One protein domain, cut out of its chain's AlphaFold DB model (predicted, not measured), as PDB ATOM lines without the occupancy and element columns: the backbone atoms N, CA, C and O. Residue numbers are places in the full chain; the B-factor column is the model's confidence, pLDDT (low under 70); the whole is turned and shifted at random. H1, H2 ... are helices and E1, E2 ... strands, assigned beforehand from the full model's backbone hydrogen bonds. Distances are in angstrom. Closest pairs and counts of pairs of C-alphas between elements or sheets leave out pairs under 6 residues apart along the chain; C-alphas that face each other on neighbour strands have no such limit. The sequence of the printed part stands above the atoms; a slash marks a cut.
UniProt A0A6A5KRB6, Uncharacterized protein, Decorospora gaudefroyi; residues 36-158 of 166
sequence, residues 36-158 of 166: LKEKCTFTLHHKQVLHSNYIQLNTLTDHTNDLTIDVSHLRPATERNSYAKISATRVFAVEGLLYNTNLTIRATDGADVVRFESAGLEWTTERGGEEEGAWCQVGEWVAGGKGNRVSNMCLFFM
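Overview. This is residues 36 to 158 of the 166 residues of an uncharacterized protein of Decorospora gaudefroyi (UniProt A0A6A5KRB6). What shape do these coordinates make? Two sheets lie face to face as a sandwich: a strongly twisted, branched sheet of seven strands built round the long strand E1, and a meander of four strands, E6 to E9. Their strands stand at 22 degrees to each other, and one short helix, H1, only grazes both sheets. What are the parts, in order? The printed part has 123 residues with one named helix and eleven named strands, in the order E1 E2 E3 E4 H1 E5 E6 E7 E8 E9 E10 E11; the class is mostly strand, and the smaller sheet runs E6 E7 E8 E9, all antiparallel. How large is it? It is compact, with a radius of gyration of the C-alphas of 13.9 A and spans of 42 by 37 by 24 A.

Arrangement. Where does the largest sheet branch? On one side of E1, residues 39 to 49, lie E2, residues 52 to 56, and E3, residues 59 to 62; on the other side lies E11, residues 148 to 157. The three are antiparallel to E1, with N 47 and O 54 at 2.8 A in the hairpin E1 and E2, N 41 and O 61 at 2.8 A for E3, and N 42 and O 154 at 2.9 A for E11. E2 runs on into E3 across a break of 2 residues, at 60 degrees. What lies at its edges? E5, residues 84 to 86, is an edge strand antiparallel to E2, with N 55 and O 84 at 2.8 A. E4, residues 67 to 70, forms a hairpin with E3, with N 62 and O 67 at 2.8 A, and E10, residues 134 to 137, forms one with E11, with N 135 and O 155 at 2.9 A. How is the other sheet made? E6, residues 92 to 97, E7, residues 101 to 107, E8, residues 114 to 118, and E9, residues 121 to 124, form a meander, each strand the antiparallel neighbour of the one before. N 94 and O 103 are 2.9 A apart between E6 and E7, N 104 and O 117 2.8 A between E7 and E8, and N 116 and O 123 2.8 A between E8 and E9. How do the two sheets meet? In this sandwich the parts that face each other are 9.3 A centre to centre, their best planes 14 degrees apart; the closest C-alphas of E9 and E10, those of Trp 123 and Trp 135, are 6.3 A apart, and those of E5 and E7, Ile 86 and Ala 107, 5.8 A. H1, residues 71 to 74, only grazes both sheets, and is too short for any O i to N i+4 pair; its one O i to N i+3 pair is within hydrogen-bond range.

Along the chain. Where does the first strand run? E1 goes from C-alpha 39 at (7.791, 27.064, -9.905) to C-alpha 49 at (0.688, 3.749, -30.077), 31.6 A. Which other strands are long? E11 measures 27.1 A and ends with C-alpha 157 at (4.774, 24.929, -7.600), and E7 measures 20.1 A.

Size, cuts and confidence. How far does it reach? The two C-alphas farthest apart, those of Tyr 99 and Gly 145, are 42.2 A apart. Is the printed part whole, and are its links long? It runs from residue 36 to residue 158 with no cut, and no link is long; the chain changes sheet at the links E5 to E6 and E9 to E10. Where is confidence low? The mean pLDDT of the printed part is 79.6, and 24 residues are under 70: residue 36, residues 127 to 133, residue 140, residues 142 to 153 and residues 156 to 158.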
ATOM      1  N   LEU A  36       6.900  32.751 -13.154       67.81
ATOM      2  CA  LEU A  36       7.542  31.445 -12.967       67.81
ATOM      3  C   LEU A  36       8.351  31.362 -11.673       67.81
ATOM      4  O   LEU A  36       8.838  30.292 -11.325       67.81
ATOM      5  N   LYS A  37       8.479  32.471 -10.942       72.06
ATOM      6  CA  LYS A  37       9.122  32.488  -9.631       72.06
ATOM      7  C   LYS A  37       8.431  31.464  -8.717       72.06
ATOM      8  O   LYS A  37       7.205  31.441  -8.662       72.06
ATOM      9  N   GLU A  38       9.213  30.641  -8.016       75.88
ATOM     10  CA  GLU A  38       8.723  29.574  -7.113       75.88
ATOM     11  C   GLU A  38       8.099  28.350  -7.816       75.88
ATOM     12  O   GLU A  38       7.402  27.548  -7.192       75.88
ATOM     13  N   LYS A  39       8.341  28.179  -9.123       77.12
ATOM     14  CA  LYS A  39       7.791  27.064  -9.905       77.12
ATOM     15  C   LYS A  39       8.880  26.201 -10.525       77.12
ATOM     16  O   LYS A  39       9.956  26.677 -10.890       77.12
ATOM     17  N   CYS A  40       8.536  24.938 -10.728       85.06
ATOM     18  CA  CYS A  40       9.221  24.048 -11.644       85.06
ATOM     19  C   CYS A  40       8.446  23.940 -12.952       85.06
ATOM     20  O   CYS A  40       7.217  23.863 -12.963       85.06
ATOM     21  N   THR A  41       9.173  23.893 -14.062       87.06
ATOM     22  CA  THR A  41       8.604  23.677 -15.392       87.06
ATOM     23  C   THR A  41       9.296  22.525 -16.088       87.06
ATOM     24  O   THR A  41      10.503  22.334 -15.945       87.06
ATOM     25  N   PHE A  42       8.551  21.808 -16.913       88.62
ATOM     26  CA  PHE A  42       9.102  20.814 -17.816       88.62
ATOM     27  C   PHE A  42       8.274  20.717 -19.093       88.62
ATOM     28  O   PHE A  42       7.091  21.060 -19.126       88.62
ATOM     29  N   THR A  43       8.892  20.201 -20.149       87.06
ATOM     30  CA  THR A  43       8.196  19.825 -21.381       87.06
ATOM     31  C   THR A  43       8.021  18.315 -21.400       87.06
ATOM     32  O   THR A  43       8.974  17.570 -21.166       87.06
ATOM     33  N   LEU A  44       6.802  17.862 -21.689       88.44
ATOM     34  CA  LEU A  44       6.487  16.445 -21.801       88.44
ATOM     35  C   LEU A  44       6.047  16.127 -23.228       88.44
ATOM     36  O   LEU A  44       4.972  16.532 -23.677       88.44
ATOM     37  N   HIS A  45       6.837  15.329 -23.935       87.06
ATOM     38  CA  HIS A  45       6.379  14.771 -25.201       87.06
ATOM     39  C   HIS A  45       5.547  13.529 -24.920       87.06
ATOM     40  O   HIS A  45       6.009  12.637 -24.212       87.06
ATOM     41  N   HIS A  46       4.343  13.452 -25.479       86.94
ATOM     42  CA  HIS A  46       3.418  12.345 -25.271       86.94
ATOM     43  C   HIS A  46       3.050  11.697 -26.610       86.94
ATOM     44  O   HIS A  46       2.803  12.330 -27.635       86.94
ATOM     45  N   LYS A  47       3.075  10.375 -26.643       86.06
ATOM     46  CA  LYS A  47       2.819   9.586 -27.838       86.06
ATOM     47  C   LYS A  47       1.930   8.413 -27.484       86.06
ATOM     48  O   LYS A  47       2.189   7.719 -26.505       86.06
ATOM     49  N   GLN A  48       0.931   8.152 -28.316       84.25
ATOM     50  CA  GLN A  48       0.045   7.013 -28.162       84.25
ATOM     51  C   GLN A  48       0.203   6.060 -29.351       84.25
ATOM     52  O   GLN A  48       0.047   6.426 -30.516       84.25
ATOM     53  N   VAL A  49       0.538   4.803 -29.063       84.25
ATOM     54  CA  VAL A  49       0.688   3.749 -30.077       84.25
ATOM     55  C   VAL A  49      -0.188   2.579 -29.674       84.25
ATOM     56  O   VAL A  49       0.067   1.968 -28.639       84.25
ATOM     57  N   LEU A  50      -1.204   2.263 -30.486       82.88
ATOM     58  CA  LEU A  50      -2.141   1.160 -30.225       82.88
ATOM     59  C   LEU A  50      -2.682   1.207 -28.783       82.88
ATOM     60  O   LEU A  50      -2.552   0.246 -28.031       82.88
ATOM     61  N   HIS A  51      -3.209   2.367 -28.381       81.94
ATOM     62  CA  HIS A  51      -3.743   2.651 -27.039       81.94
ATOM     63  C   HIS A  51      -2.735   2.672 -25.878       81.94
ATOM     64  O   HIS A  51      -3.114   3.055 -24.774       81.94
ATOM     65  N   SER A  52      -1.465   2.332 -26.110       88.38
ATOM     66  CA  SER A  52      -0.401   2.463 -25.107       88.38
ATOM     67  C   SER A  52       0.164   3.877 -25.082       88.38
ATOM     68  O   SER A  52       0.443   4.446 -26.140       88.38
ATOM     69  N   ASN A  53       0.411   4.395 -23.881       89.50
ATOM     70  CA  ASN A  53       0.968   5.723 -23.660       89.50
ATOM     71  C   ASN A  53       2.491   5.686 -23.505       89.50
ATOM     72  O   ASN A  53       3.057   4.826 -22.830       89.50
ATOM     73  N   TYR A  54       3.158   6.639 -24.142       91.19
ATOM     74  CA  TYR A  54       4.602   6.793 -24.148       91.19
ATOM     75  C   TYR A  54       4.951   8.248 -23.894       91.19
ATOM     76  O   TYR A  54       4.370   9.131 -24.518       91.19
ATOM     77  N   ILE A  55       5.923   8.503 -23.026       91.06
ATOM     78  CA  ILE A  55       6.364   9.860 -22.715       91.06
ATOM     79  C   ILE A  55       7.864  10.029 -22.871       91.06
ATOM     80  O   ILE A  55       8.627   9.075 -22.735       91.06
ATOM     81  N   GLN A  56       8.288  11.258 -23.112       91.19
ATOM     82  CA  GLN A  56       9.677  11.662 -23.007       91.19
ATOM     83  C   GLN A  56       9.756  12.947 -22.182       91.19
ATOM     84  O   GLN A  56       9.085  13.934 -22.489       91.19
ATOM     85  N   LEU A  57      10.593  12.897 -21.149       90.25
ATOM     86  CA  LEU A  57      10.943  14.003 -20.271       90.25
ATOM     87  C   LEU A  57      12.468  14.029 -20.158       90.25
ATOM     88  O   LEU A  57      13.063  13.100 -19.615       90.25
ATOM     89  N   ASN A  58      13.082  15.075 -20.700       90.25
ATOM     90  CA  ASN A  58      14.538  15.205 -20.731       90.25
ATOM     91  C   ASN A  58      15.054  16.171 -19.667       90.25
ATOM     92  O   ASN A  58      16.116  15.937 -19.103       90.25
ATOM     93  N   THR A  59      14.322  17.251 -19.404       89.25
ATOM     94  CA  THR A  59      14.772  18.331 -18.528       89.25
ATOM     95  C   THR A  59      13.649  18.813 -17.627       89.25
ATOM     96  O   THR A  59      12.481  18.847 -18.018       89.25
ATOM     97  N   LEU A  60      14.027  19.211 -16.416       88.94
ATOM     98  CA  LEU A  60      13.174  19.922 -15.474       88.94
ATOM     99  C   LEU A  60      13.907  21.193 -15.048       88.94
ATOM    100  O   LEU A  60      15.078  21.137 -14.685       88.94
ATOM    101  N   THR A  61      13.234  22.333 -15.114       87.25
ATOM    102  CA  THR A  61      13.799  23.626 -14.720       87.25
ATOM    103  C   THR A  61      13.141  24.085 -13.433       87.25
ATOM    104  O   THR A  61      11.920  24.208 -13.379       87.25
ATOM    105  N   ASP A  62      13.941  24.340 -12.407       83.31
ATOM    106  CA  ASP A  62      13.536  25.028 -11.189       83.31
ATOM    107  C   ASP A  62      13.905  26.508 -11.291       83.31
ATOM    108  O   ASP A  62      15.074  26.890 -11.228       83.31
ATOM    109  N   HIS A  63      12.882  27.346 -11.413       83.44
ATOM    110  CA  HIS A  63      13.031  28.795 -11.528       83.44
ATOM    111  C   HIS A  63      13.327  29.471 -10.185       83.44
ATOM    112  O   HIS A  63      13.702  30.637 -10.156       83.44
ATOM    113  N   THR A  64      13.150  28.770  -9.064       80.38
ATOM    114  CA  THR A  64      13.426  29.295  -7.718       80.38
ATOM    115  C   THR A  64      14.921  29.387  -7.466       80.38
ATOM    116  O   THR A  64      15.403  30.408  -6.982       80.38
ATOM    117  N   ASN A  65      15.643  28.317  -7.802       79.06
ATOM    118  CA  ASN A  65      17.083  28.195  -7.578       79.06
ATOM    119  C   ASN A  65      17.907  28.366  -8.863       79.06
ATOM    120  O   ASN A  65      19.134  28.254  -8.818       79.06
ATOM    121  N   ASP A  66      17.242  28.649  -9.988       82.00
ATOM    122  CA  ASP A  66      17.858  28.815 -11.308       82.00
ATOM    123  C   ASP A  66      18.616  27.554 -11.771       82.00
ATOM    124  O   ASP A  66      19.744  27.593 -12.270       82.00
ATOM    125  N   LEU A  67      17.994  26.394 -11.542       82.75
ATOM    126  CA  LEU A  67      18.582  25.083 -11.795       82.75
ATOM    127  C   LEU A  67      17.894  24.388 -12.961       82.75
ATOM    128  O   LEU A  67      16.669  24.329 -13.042       82.75
ATOM    129  N   THR A  68      18.692  23.777 -13.830       86.19
ATOM    130  CA  THR A  68      18.208  22.821 -14.824       86.19
ATOM    131  C   THR A  68      18.705  21.429 -14.460       86.19
ATOM    132  O   THR A  68      19.898  21.187 -14.285       86.19
ATOM    133  N   ILE A  69      17.761  20.508 -14.327       86.00
ATOM    134  CA  ILE A  69      17.980  19.114 -13.972       86.00
ATOM    135  C   ILE A  69      17.874  18.300 -15.260       86.00
ATOM    136  O   ILE A  69      16.814  18.257 -15.888       86.00
ATOM    137  N   ASP A  70      18.970  17.652 -15.655       88.69
ATOM    138  CA  ASP A  70      18.976  16.728 -16.787       88.69
ATOM    139  C   ASP A  70      18.422  15.361 -16.356       88.69
ATOM    140  O   ASP A  70      19.123  14.505 -15.814       88.69
ATOM    141  N   VAL A  71      17.127  15.164 -16.598       88.25
ATOM    142  CA  VAL A  71      16.399  13.917 -16.325       88.25
ATOM    143  C   VAL A  71      16.844  12.806 -17.278       88.25
ATOM    144  O   VAL A  71      16.802  11.630 -16.917       88.25
ATOM    145  N   SER A  72      17.326  13.140 -18.479       86.62
ATOM    146  CA  SER A  72      17.761  12.140 -19.459       86.62
ATOM    147  C   SER A  72      18.932  11.297 -18.942       86.62
ATOM    148  O   SER A  72      19.037  10.113 -19.264       86.62
ATOM    149  N   HIS A  73      19.766  11.866 -18.068       83.69
ATOM    150  CA  HIS A  73      20.882  11.174 -17.421       83.69
ATOM    151  C   HIS A  73      20.460  10.058 -16.455       83.69
ATOM    152  O   HIS A  73      21.285   9.197 -16.147       83.69
ATOM    153  N   LEU A  74      19.191  10.015 -16.032       79.69
ATOM    154  CA  LEU A  74      18.635   8.901 -15.253       79.69
ATOM    155  C   LEU A  74      18.451   7.623 -16.078       79.69
ATOM    156  O   LEU A  74      18.119   6.570 -15.539       79.69
ATOM    157  N   ARG A  75      18.651   7.703 -17.395       80.00
ATOM    158  CA  ARG A  75      18.470   6.589 -18.320       80.00
ATOM    159  C   ARG A  75      19.804   6.123 -18.897       80.00
ATOM    160  O   ARG A  75      20.747   6.916 -19.005       80.00
ATOM    161  N   PRO A  76      19.887   4.852 -19.335       83.62
ATOM    162  CA  PRO A  76      21.022   4.373 -20.114       83.62
ATOM    163  C   PRO A  76      21.339   5.317 -21.279       83.62
ATOM    164  O   PRO A  76      20.436   5.909 -21.870       83.62
ATOM    165  N   ALA A  77      22.618   5.436 -21.648       85.62
ATOM    166  CA  ALA A  77      23.063   6.356 -22.701       85.62
ATOM    167  C   ALA A  77      22.299   6.167 -24.028       85.62
ATOM    168  O   ALA A  77      21.968   7.137 -24.704       85.62
ATOM    169  N   THR A  78      21.956   4.919 -24.355       86.69
ATOM    170  CA  THR A  78      21.180   4.532 -25.543       86.69
ATOM    171  C   THR A  78      19.713   4.967 -25.497       86.69
ATOM    172  O   THR A  78      19.038   4.951 -26.519       86.69
ATOM    173  N   GLU A  79      19.209   5.361 -24.329       83.12
ATOM    174  CA  GLU A  79      17.799   5.657 -24.071       83.12
ATOM    175  C   GLU A  79      17.515   7.115 -23.688       83.12
ATOM    176  O   GLU A  79      16.348   7.482 -23.556       83.12
ATOM    177  N   ARG A  80      18.542   7.962 -23.538       85.12
ATOM    178  CA  ARG A  80      18.406   9.347 -23.036       85.12
ATOM    179  C   ARG A  80      17.337  10.172 -23.761       85.12
ATOM    180  O   ARG A  80      16.616  10.923 -23.125       85.12
ATOM    181  N   ASN A  81      17.183   9.976 -25.070       79.19
ATOM    182  CA  ASN A  81      16.195  10.677 -25.901       79.19
ATOM    183  C   ASN A  81      15.073   9.766 -26.417       79.19
ATOM    184  O   ASN A  81      14.473  10.023 -27.459       79.19
ATOM    185  N   SER A  82      14.838   8.649 -25.734       86.44
ATOM    186  CA  SER A  82      13.798   7.697 -26.111       86.44
ATOM    187  C   SER A  82      12.498   7.988 -25.381       86.44
ATOM    188  O   SER A  82      12.482   8.580 -24.306       86.44
ATOM    189  N   TYR A  83      11.391   7.486 -25.909       90.31
ATOM    190  CA  TYR A  83      10.143   7.473 -25.162       90.31
ATOM    191  C   TYR A  83      10.120   6.286 -24.191       90.31
ATOM    192  O   TYR A  83      10.567   5.189 -24.528       90.31
ATOM    193  N   ALA A  84       9.587   6.493 -22.994       91.62
ATOM    194  CA  ALA A  84       9.304   5.455 -22.015       91.62
ATOM    195  C   ALA A  84       7.805   5.142 -22.024       91.62
ATOM    196  O   ALA A  84       6.978   6.052 -22.029       91.62
ATOM    197  N   LYS A  85       7.442   3.856 -22.027       92.50
ATOM    198  CA  LYS A  85       6.038   3.449 -21.883       92.50
ATOM    199  C   LYS A  85       5.563   3.765 -20.463       92.50
ATOM    200  O   LYS A  85       6.249   3.387 -19.517       92.50
ATOM    201  N   ILE A  86       4.376   4.350 -20.336       93.44
ATOM    202  CA  ILE A  86       3.690   4.565 -19.060       93.44
ATOM    203  C   ILE A  86       2.302   3.925 -19.065       93.44
ATOM    204  O   ILE A  86       1.647   3.842 -20.103       93.44
ATOM    205  N   SER A  87       1.875   3.451 -17.901       93.69
ATOM    206  CA  SER A  87       0.548   2.879 -17.656       93.69
ATOM    207  C   SER A  87       0.219   2.957 -16.159       93.69
ATOM    208  O   SER A  87       1.014   3.472 -15.370       93.69
ATOM    209  N   ALA A  88      -0.925   2.410 -15.740       91.06
ATOM    210  CA  ALA A  88      -1.327   2.403 -14.333       91.06
ATOM    211  C   ALA A  88      -0.324   1.638 -13.448       91.06
ATOM    212  O   ALA A  88      -0.130   1.973 -12.281       91.06
ATOM    213  N   THR A  89       0.336   0.630 -14.026       91.81
ATOM    214  CA  THR A  89       1.337  -0.217 -13.363       91.81
ATOM    215  C   THR A  89       2.774   0.128 -13.747       91.81
ATOM    216  O   THR A  89       3.703  -0.314 -13.074       91.81
ATOM    217  N   ARG A  90       2.983   0.917 -14.809       92.94
ATOM    218  CA  ARG A  90       4.305   1.355 -15.266       92.94
ATOM    219  C   ARG A  90       4.446   2.857 -15.090       92.94
ATOM    220  O   ARG A  90       4.088   3.641 -15.965       92.94
ATOM    221  N   VAL A  91       4.961   3.226 -13.930       92.88
ATOM    222  CA  VAL A  91       5.114   4.608 -13.484       92.88
ATOM    223  C   VAL A  91       6.453   5.160 -13.960       92.88
ATOM    224  O   VAL A  91       7.465   4.464 -13.887       92.88
ATOM    225  N   PHE A  92       6.468   6.408 -14.424       92.06
ATOM    226  CA  PHE A  92       7.705   7.156 -14.631       92.06
ATOM    227  C   PHE A  92       7.908   8.090 -13.441       92.06
ATOM    228  O   PHE A  92       7.010   8.869 -13.124       92.06
ATOM    229  N   ALA A  93       9.059   8.010 -12.780       91.25
ATOM    230  CA  ALA A  93       9.368   8.828 -11.614       91.25
ATOM    231  C   ALA A  93      10.703   9.550 -11.804       91.25
ATOM    232  O   ALA A  93      11.685   8.949 -12.245       91.25
ATOM    233  N   VAL A  94      10.728  10.835 -11.461       88.75
ATOM    234  CA  VAL A  94      11.957  11.595 -11.235       88.75
ATOM    235  C   VAL A  94      12.097  11.743  -9.731       88.75
ATOM    236  O   VAL A  94      11.323  12.463  -9.100       88.75
ATOM    237  N   GLU A  95      13.036  10.998  -9.164       86.75
ATOM    238  CA  GLU A  95      13.250  10.931  -7.721       86.75
ATOM    239  C   GLU A  95      14.330  11.908  -7.263       86.75
ATOM    240  O   GLU A  95      15.235  12.256  -8.027       86.75
ATOM    241  N   GLY A  96      14.264  12.305  -5.992       77.31
ATOM    242  CA  GLY A  96      15.315  13.111  -5.373       77.31
ATOM    243  C   GLY A  96      15.413  14.515  -5.964       77.31
ATOM    244  O   GLY A  96      16.512  15.062  -6.079       77.31
ATOM    245  N   LEU A  97      14.272  15.097  -6.342       76.50
ATOM    246  CA  LEU A  97      14.186  16.526  -6.612       76.50
ATOM    247  C   LEU A  97      14.437  17.305  -5.311       76.50
ATOM    248  O   LEU A  97      14.532  16.743  -4.213       76.50
ATOM    249  N   LEU A  98      14.566  18.625  -5.430       70.44
ATOM    250  CA  LEU A  98      14.785  19.495  -4.277       70.44
ATOM    251  C   LEU A  98      13.724  19.268  -3.194       70.44
ATOM    252  O   LEU A  98      12.569  18.947  -3.479       70.44
ATOM    253  N   TYR A  99      14.153  19.400  -1.939       70.31
ATOM    254  CA  TYR A  99      13.350  19.063  -0.756       70.31
ATOM    255  C   TYR A  99      12.922  17.589  -0.691       70.31
ATOM    256  O   TYR A  99      11.931  17.258  -0.047       70.31
ATOM    257  N   ASN A 100      13.679  16.698  -1.345       72.75
ATOM    258  CA  ASN A 100      13.402  15.261  -1.404       72.75
ATOM    259  C   ASN A 100      12.008  14.948  -1.976       72.75
ATOM    260  O   ASN A 100      11.356  13.977  -1.588       72.75
ATOM    261  N   THR A 101      11.542  15.810  -2.881       79.06
ATOM    262  CA  THR A 101      10.285  15.622  -3.602       79.06
ATOM    263  C   THR A 101      10.505  14.726  -4.816       79.06
ATOM    264  O   THR A 101      11.620  14.585  -5.322       79.06
ATOM    265  N   ASN A 102       9.429  14.105  -5.288       87.38
ATOM    266  CA  ASN A 102       9.445  13.258  -6.473       87.38
ATOM    267  C   ASN A 102       8.376  13.754  -7.442       87.38
ATOM    268  O   ASN A 102       7.261  14.051  -7.018       87.38
ATOM    269  N   LEU A 103       8.695  13.778  -8.736       88.94
ATOM    270  CA  LEU A 103       7.695  13.943  -9.788       88.94
ATOM    271  C   LEU A 103       7.298  12.561 -10.295       88.94
ATOM    272  O   LEU A 103       8.123  11.838 -10.854       88.94
ATOM    273  N   THR A 104       6.028  12.214 -10.135       92.38
ATOM    274  CA  THR A 104       5.461  10.945 -10.586       92.38
ATOM    275  C   THR A 104       4.538  11.180 -11.773       92.38
ATOM    276  O   THR A 104       3.704  12.080 -11.749       92.38
ATOM    277  N   ILE A 105       4.669  10.360 -12.817       92.81
ATOM    278  CA  ILE A 105       3.890  10.459 -14.054       92.81
ATOM    279  C   ILE A 105       3.292   9.095 -14.393       92.81
ATOM    280  O   ILE A 105       3.997   8.082 -14.468       92.81
ATOM    281  N   ARG A 106       1.975   9.065 -14.605       93.75
ATOM    282  CA  ARG A 106       1.204   7.847 -14.892       93.75
ATOM    283  C   ARG A 106       0.179   8.102 -15.987       93.75
ATOM    284  O   ARG A 106      -0.227   9.233 -16.223       93.75
ATOM    285  N   ALA A 107      -0.265   7.037 -16.637       91.75
ATOM    286  CA  ALA A 107      -1.360   7.087 -17.599       91.75
ATOM    287  C   ALA A 107      -2.237   5.846 -17.455       91.75
ATOM    288  O   ALA A 107      -1.802   4.839 -16.902       91.75
ATOM    289  N   THR A 108      -3.440   5.888 -18.008       89.19
ATOM    290  CA  THR A 108      -4.296   4.704 -18.134       89.19
ATOM    291  C   THR A 108      -4.252   4.226 -19.578       89.19
ATOM    292  O   THR A 108      -4.390   5.029 -20.499       89.19
ATOM    293  N   ASP A 109      -4.027   2.929 -19.802       83.12
ATOM    294  CA  ASP A 109      -4.071   2.372 -21.158       83.12
ATOM    295  C   ASP A 109      -5.475   2.578 -21.751       83.12
ATOM    296  O   ASP A 109      -6.483   2.358 -21.083       83.12
ATOM    297  N   GLY A 110      -5.544   3.036 -23.002       81.25
ATOM    298  CA  GLY A 110      -6.811   3.395 -23.651       81.25
ATOM    299  C   GLY A 110      -7.314   4.813 -23.370       81.25
ATOM    300  O   GLY A 110      -8.134   5.294 -24.145       81.25
ATOM    301  N   ALA A 111      -6.785   5.505 -22.358       84.81
ATOM    302  CA  ALA A 111      -7.023   6.930 -22.143       84.81
ATOM    303  C   ALA A 111      -5.899   7.770 -22.769       84.81
ATOM    304  O   ALA A 111      -4.753   7.322 -22.866       84.81
ATOM    305  N   ASP A 112      -6.222   8.995 -23.174       79.25
ATOM    306  CA  ASP A 112      -5.270   9.978 -23.704       79.25
ATOM    307  C   ASP A 112      -4.770  10.956 -22.618       79.25
ATOM    308  O   ASP A 112      -4.036  11.906 -22.901       79.25
ATOM    309  N   VAL A 113      -5.136  10.681 -21.364       86.00
ATOM    310  CA  VAL A 113      -4.827  11.482 -20.180       86.00
ATOM    311  C   VAL A 113      -3.564  10.980 -19.492       86.00
ATOM    312  O   VAL A 113      -3.426   9.791 -19.189       86.00
ATOM    313  N   VAL A 114      -2.670  11.913 -19.181       89.50
ATOM    314  CA  VAL A 114      -1.518  11.700 -18.306       89.50
ATOM    315  C   VAL A 114      -1.778  12.413 -16.981       89.50
ATOM    316  O   VAL A 114      -2.219  13.561 -16.961       89.50
ATOM    317  N   ARG A 115      -1.517  11.712 -15.878       91.12
ATOM    318  CA  ARG A 115      -1.639  12.194 -14.500       91.12
ATOM    319  C   ARG A 115      -0.250  12.433 -13.932       91.12
ATOM    320  O   ARG A 115       0.655  11.616 -14.126       91.12
ATOM    321  N   PHE A 116      -0.120  13.533 -13.214       90.69
ATOM    322  CA  PHE A 116       1.093  13.979 -12.559       90.69
ATOM    323  C   PHE A 116       0.847  14.104 -11.066       90.69
ATOM    324  O   PHE A 116      -0.250  14.463 -10.647       90.69
ATOM    325  N   GLU A 117       1.883  13.837 -10.286       89.81
ATOM    326  CA  GLU A 117       1.859  13.993  -8.839       89.81
ATOM    327  C   GLU A 117       3.225  14.492  -8.362       89.81
ATOM    328  O   GLU A 117       4.263  13.976  -8.787       89.81
ATOM    329  N   SER A 118       3.228  15.504  -7.497       87.06
ATOM    330  CA  SER A 118       4.436  16.029  -6.857       87.06
ATOM    331  C   SER A 118       4.075  16.772  -5.577       87.06
ATOM    332  O   SER A 118       3.170  17.599  -5.586       87.06
ATOM    333  N   ALA A 119       4.777  16.496  -4.476       83.06
ATOM    334  CA  ALA A 119       4.587  17.180  -3.189       83.06
ATOM    335  C   ALA A 119       3.114  17.250  -2.707       83.06
ATOM    336  O   ALA A 119       2.689  18.244  -2.125       83.06
ATOM    337  N   GLY A 120       2.326  16.200  -2.968       80.56
ATOM    338  CA  GLY A 120       0.901  16.140  -2.617       80.56
ATOM    339  C   GLY A 120      -0.032  16.901  -3.568       80.56
ATOM    340  O   GLY A 120      -1.246  16.805  -3.413       80.56
ATOM    341  N   LEU A 121       0.511  17.614  -4.558       83.06
ATOM    342  CA  LEU A 121      -0.249  18.164  -5.675       83.06
ATOM    343  C   LEU A 121      -0.458  17.088  -6.728       83.06
ATOM    344  O   LEU A 121       0.454  16.319  -7.040       83.06
ATOM    345  N   GLU A 122      -1.639  17.096  -7.323       86.44
ATOM    346  CA  GLU A 122      -2.002  16.194  -8.397       86.44
ATOM    347  C   GLU A 122      -2.690  16.975  -9.510       86.44
ATOM    348  O   GLU A 122      -3.556  17.801  -9.253       86.44
ATOM    349  N   TRP A 123      -2.287  16.738 -10.753       87.38
ATOM    350  CA  TRP A 123      -2.886  17.397 -11.909       87.38
ATOM    351  C   TRP A 123      -2.824  16.484 -13.130       87.38
ATOM    352  O   TRP A 123      -2.174  15.435 -13.122       87.38
ATOM    353  N   THR A 124      -3.520  16.852 -14.202       87.12
ATOM    354  CA  THR A 124      -3.577  16.029 -15.415       87.12
ATOM    355  C   THR A 124      -3.367  16.850 -16.683       87.12
ATOM    356  O   THR A 124      -3.280  18.077 -16.656       87.12
ATOM    357  N   THR A 125      -3.259  16.154 -17.817       80.06
ATOM    358  CA  THR A 125      -3.306  16.766 -19.152       80.06
ATOM    359  C   THR A 125      -4.721  17.086 -19.637       80.06
ATOM    360  O   THR A 125      -4.869  17.677 -20.712       80.06
ATOM    361  N   GLU A 126      -5.768  16.659 -18.923       77.44
ATOM    362  CA  GLU A 126      -7.112  17.160 -19.200       77.44
ATOM    363  C   GLU A 126      -7.182  18.626 -18.793       77.44
ATOM    364  O   GLU A 126      -6.467  19.085 -17.906       77.44
ATOM    365  N   ARG A 127      -8.017  19.388 -19.499       58.62
ATOM    366  CA  ARG A 127      -8.171  20.830 -19.308       58.62
ATOM    367  C   ARG A 127      -8.892  21.092 -17.973       58.62
ATOM    368  O   ARG A 127     -10.078  21.394 -17.967       58.62
ATOM    369  N   GLY A 128      -8.191  20.914 -16.858       52.06
ATOM    370  CA  GLY A 128      -8.590  21.318 -15.510       52.06
ATOM    371  C   GLY A 128      -8.010  22.692 -15.195       52.06
ATOM    372  O   GLY A 128      -6.934  23.019 -15.695       52.06
ATOM    373  N   GLY A 129      -8.759  23.523 -14.467       50.62
ATOM    374  CA  GLY A 129      -8.402  24.915 -14.171       50.62
ATOM    375  C   GLY A 129      -7.054  25.064 -13.466       50.62
ATOM    376  O   GLY A 129      -6.449  24.075 -13.065       50.62
ATOM    377  N   GLU A 130      -6.584  26.306 -13.323       52.12
ATOM    378  CA  GLU A 130      -5.502  26.639 -12.389       52.12
ATOM    379  C   GLU A 130      -5.927  26.209 -10.976       52.12
ATOM    380  O   GLU A 130      -6.454  27.003 -10.203       52.12
ATOM    381  N   GLU A 131      -5.749  24.940 -10.630       54.09
ATOM    382  CA  GLU A 131      -5.651  24.557  -9.234       54.09
ATOM    383  C   GLU A 131      -4.367  25.203  -8.709       54.09
ATOM    384  O   GLU A 131      -3.355  25.234  -9.420       54.09
ATOM    385  N   GLU A 132      -4.454  25.802  -7.519       64.12
ATOM    386  CA  GLU A 132      -3.520  26.749  -6.884       64.12
ATOM    387  C   GLU A 132      -2.102  26.179  -6.647       64.12
ATOM    388  O   GLU A 132      -1.605  26.133  -5.525       64.12
ATOM    389  N   GLY A 133      -1.432  25.670  -7.679       68.81
ATOM    390  CA  GLY A 133      -0.345  24.730  -7.450       68.81
ATOM    391  C   GLY A 133       0.237  24.055  -8.686       68.81
ATOM    392  O   GLY A 133       1.447  23.869  -8.740       68.81
ATOM    393  N   ALA A 134      -0.547  23.679  -9.692       77.88
ATOM    394  CA  ALA A 134       0.006  22.947 -10.833       77.88
ATOM    395  C   ALA A 134      -0.937  22.936 -12.033       77.88
ATOM    396  O   ALA A 134      -2.149  22.861 -11.873       77.88
ATOM    397  N   TRP A 135      -0.379  22.990 -13.242       79.06
ATOM    398  CA  TRP A 135      -1.157  22.864 -14.472       79.06
ATOM    399  C   TRP A 135      -0.281  22.481 -15.669       79.06
ATOM    400  O   TRP A 135       0.937  22.669 -15.671       79.06
ATOM    401  N   CYS A 136      -0.908  21.961 -16.724       80.19
ATOM    402  CA  CYS A 136      -0.238  21.666 -17.987       80.19
ATOM    403  C   CYS A 136      -0.895  22.396 -19.160       80.19
ATOM    404  O   CYS A 136      -2.086  22.243 -19.428       80.19
ATOM    405  N   GLN A 137      -0.091  23.134 -19.923       77.06
ATOM    406  CA  GLN A 137      -0.432  23.581 -21.262       77.06
ATOM    407  C   GLN A 137      -0.209  22.440 -22.246       77.06
ATOM    408  O   GLN A 137       0.919  22.112 -22.638       77.06
ATOM    409  N   VAL A 138      -1.310  21.848 -22.679       74.25
ATOM    410  CA  VAL A 138      -1.256  20.677 -23.539       74.25
ATOM    411  C   VAL A 138      -1.641  21.055 -24.966       74.25
ATOM    412  O   VAL A 138      -2.703  21.635 -25.186       74.25
ATOM    413  N   GLY A 139      -0.770  20.752 -25.936       70.31
ATOM    414  CA  GLY A 139      -1.008  21.038 -27.355       70.31
ATOM    415  C   GLY A 139      -2.106  20.158 -27.958       70.31
ATOM    416  O   GLY A 139      -2.713  19.345 -27.264       70.31
ATOM    417  N   GLU A 140      -2.371  20.297 -29.253       67.81
ATOM    418  CA  GLU A 140      -3.331  19.441 -29.962       67.81
ATOM    419  C   GLU A 140      -2.699  18.107 -30.399       67.81
ATOM    420  O   GLU A 140      -1.481  17.991 -30.561       67.81
ATOM    421  N   TRP A 141      -3.535  17.082 -30.586       70.25
ATOM    422  CA  TRP A 141      -3.123  15.821 -31.206       70.25
ATOM    423  C   TRP A 141      -2.843  16.049 -32.698       70.25
ATOM    424  O   TRP A 141      -3.706  16.531 -33.430       70.25
ATOM    425  N   VAL A 142      -1.664  15.655 -33.182       67.38
ATOM    426  CA  VAL A 142      -1.353  15.708 -34.619       67.38
ATOM    427  C   VAL A 142      -2.096  14.566 -35.322       67.38
ATOM    428  O   VAL A 142      -1.810  13.387 -35.090       67.38
ATOM    429  N   ALA A 143      -3.067  14.905 -36.174       51.28
ATOM    430  CA  ALA A 143      -3.881  13.936 -36.905       51.28
ATOM    431  C   ALA A 143      -3.067  13.243 -38.018       51.28
ATOM    432  O   ALA A 143      -2.572  13.891 -38.935       51.28
ATOM    433  N   GLY A 144      -2.925  11.913 -37.941       53.41
ATOM    434  CA  GLY A 144      -2.169  11.132 -38.936       53.41
ATOM    435  C   GLY A 144      -2.143   9.610 -38.732       53.41
ATOM    436  O   GLY A 144      -1.255   8.936 -39.247       53.41
ATOM    437  N   GLY A 145      -3.080   9.043 -37.962       45.12
ATOM    438  CA  GLY A 145      -3.264   7.584 -37.844       45.12
ATOM    439  C   GLY A 145      -2.460   6.868 -36.748       45.12
ATOM    440  O   GLY A 145      -2.675   5.680 -36.522       45.12
ATOM    441  N   LYS A 146      -1.576   7.565 -36.023       52.66
ATOM    442  CA  LYS A 146      -0.936   7.110 -34.771       52.66
ATOM    443  C   LYS A 146      -0.757   8.346 -33.885       52.66
ATOM    444  O   LYS A 146       0.117   9.156 -34.174       52.66
ATOM    445  N   GLY A 147      -1.648   8.550 -32.913       56.25
ATOM    446  CA  GLY A 147      -1.751   9.803 -32.157       56.25
ATOM    447  C   GLY A 147      -0.422  10.214 -31.522       56.25
ATOM    448  O   GLY A 147       0.118   9.501 -30.681       56.25
ATOM    449  N   ASN A 148       0.113  11.369 -31.913       59.00
ATOM    450  CA  ASN A 148       1.214  12.031 -31.214       59.00
ATOM    451  C   ASN A 148       0.696  13.374 -30.679       59.00
ATOM    452  O   ASN A 148       0.042  14.103 -31.427       59.00
ATOM    453  N   ARG A 149       1.001  13.712 -29.422       60.88
ATOM    454  CA  ARG A 149       0.664  14.997 -28.793       60.88
ATOM    455  C   ARG A 149       1.878  15.541 -28.069       60.88
ATOM    456  O   ARG A 149       2.442  14.906 -27.187       60.88
ATOM    457  N   VAL A 150       2.281  16.757 -28.396       57.50
ATOM    458  CA  VAL A 150       3.287  17.434 -27.579       57.50
ATOM    459  C   VAL A 150       2.557  18.213 -26.489       57.50
ATOM    460  O   VAL A 150       1.701  19.050 -26.780       57.50
ATOM    461  N   SER A 151       2.871  17.927 -25.225       55.28
ATOM    462  CA  SER A 151       2.478  18.793 -24.114       55.28
ATOM    463  C   SER A 151       3.569  19.843 -23.987       55.28
ATOM    464  O   SER A 151       4.650  19.574 -23.460       55.28
ATOM    465  N   ASN A 152       3.320  21.015 -24.570       56.38
ATOM    466  CA  ASN A 152       4.361  22.019 -24.772       56.38
ATOM    467  C   ASN A 152       4.930  22.547 -23.444       56.38
ATOM    468  O   ASN A 152       6.112  22.888 -23.405       56.38
ATOM    469  N   MET A 153       4.147  22.565 -22.355       65.50
ATOM    470  CA  MET A 153       4.633  23.030 -21.052       65.50
ATOM    471  C   MET A 153       3.773  22.516 -19.891       65.50
ATOM    472  O   MET A 153       2.587  22.809 -19.833       65.50
ATOM    473  N   CYS A 154       4.366  21.798 -18.945       77.44
ATOM    474  CA  CYS A 154       3.771  21.490 -17.647       77.44
ATOM    475  C   CYS A 154       4.497  22.264 -16.552       77.44
ATOM    476  O   CYS A 154       5.720  22.425 -16.609       77.44
ATOM    477  N   LEU A 155       3.752  22.730 -15.554       75.50
ATOM    478  CA  LEU A 155       4.311  23.420 -14.407       75.50
ATOM    479  C   LEU A 155       3.659  22.986 -13.104       75.50
ATOM    480  O   LEU A 155       2.486  22.622 -13.062       75.50
ATOM    481  N   PHE A 156       4.442  23.056 -12.041       69.06
ATOM    482  CA  PHE A 156       3.975  22.870 -10.680       69.06
ATOM    483  C   PHE A 156       4.770  23.783  -9.752       69.06
ATOM    484  O   PHE A 156       5.942  24.080  -9.993       69.06
ATOM    485  N   PHE A 157       4.121  24.268  -8.707       63.91
ATOM    486  CA  PHE A 157       4.774  24.929  -7.600       63.91
ATOM    487  C   PHE A 157       5.620  23.892  -6.880       63.91
ATOM    488  O   PHE A 157       5.154  22.799  -6.553       63.91
ATOM    489  N   MET A 158       6.865  24.250  -6.594       54.00
ATOM    490  CA  MET A 158       7.539  23.566  -5.507       54.00
ATOM    491  C   MET A 158       6.947  24.140  -4.234       54.00
ATOM    492  O   MET A 158       6.999  25.354  -4.028       54.00
TER     493      MET A 158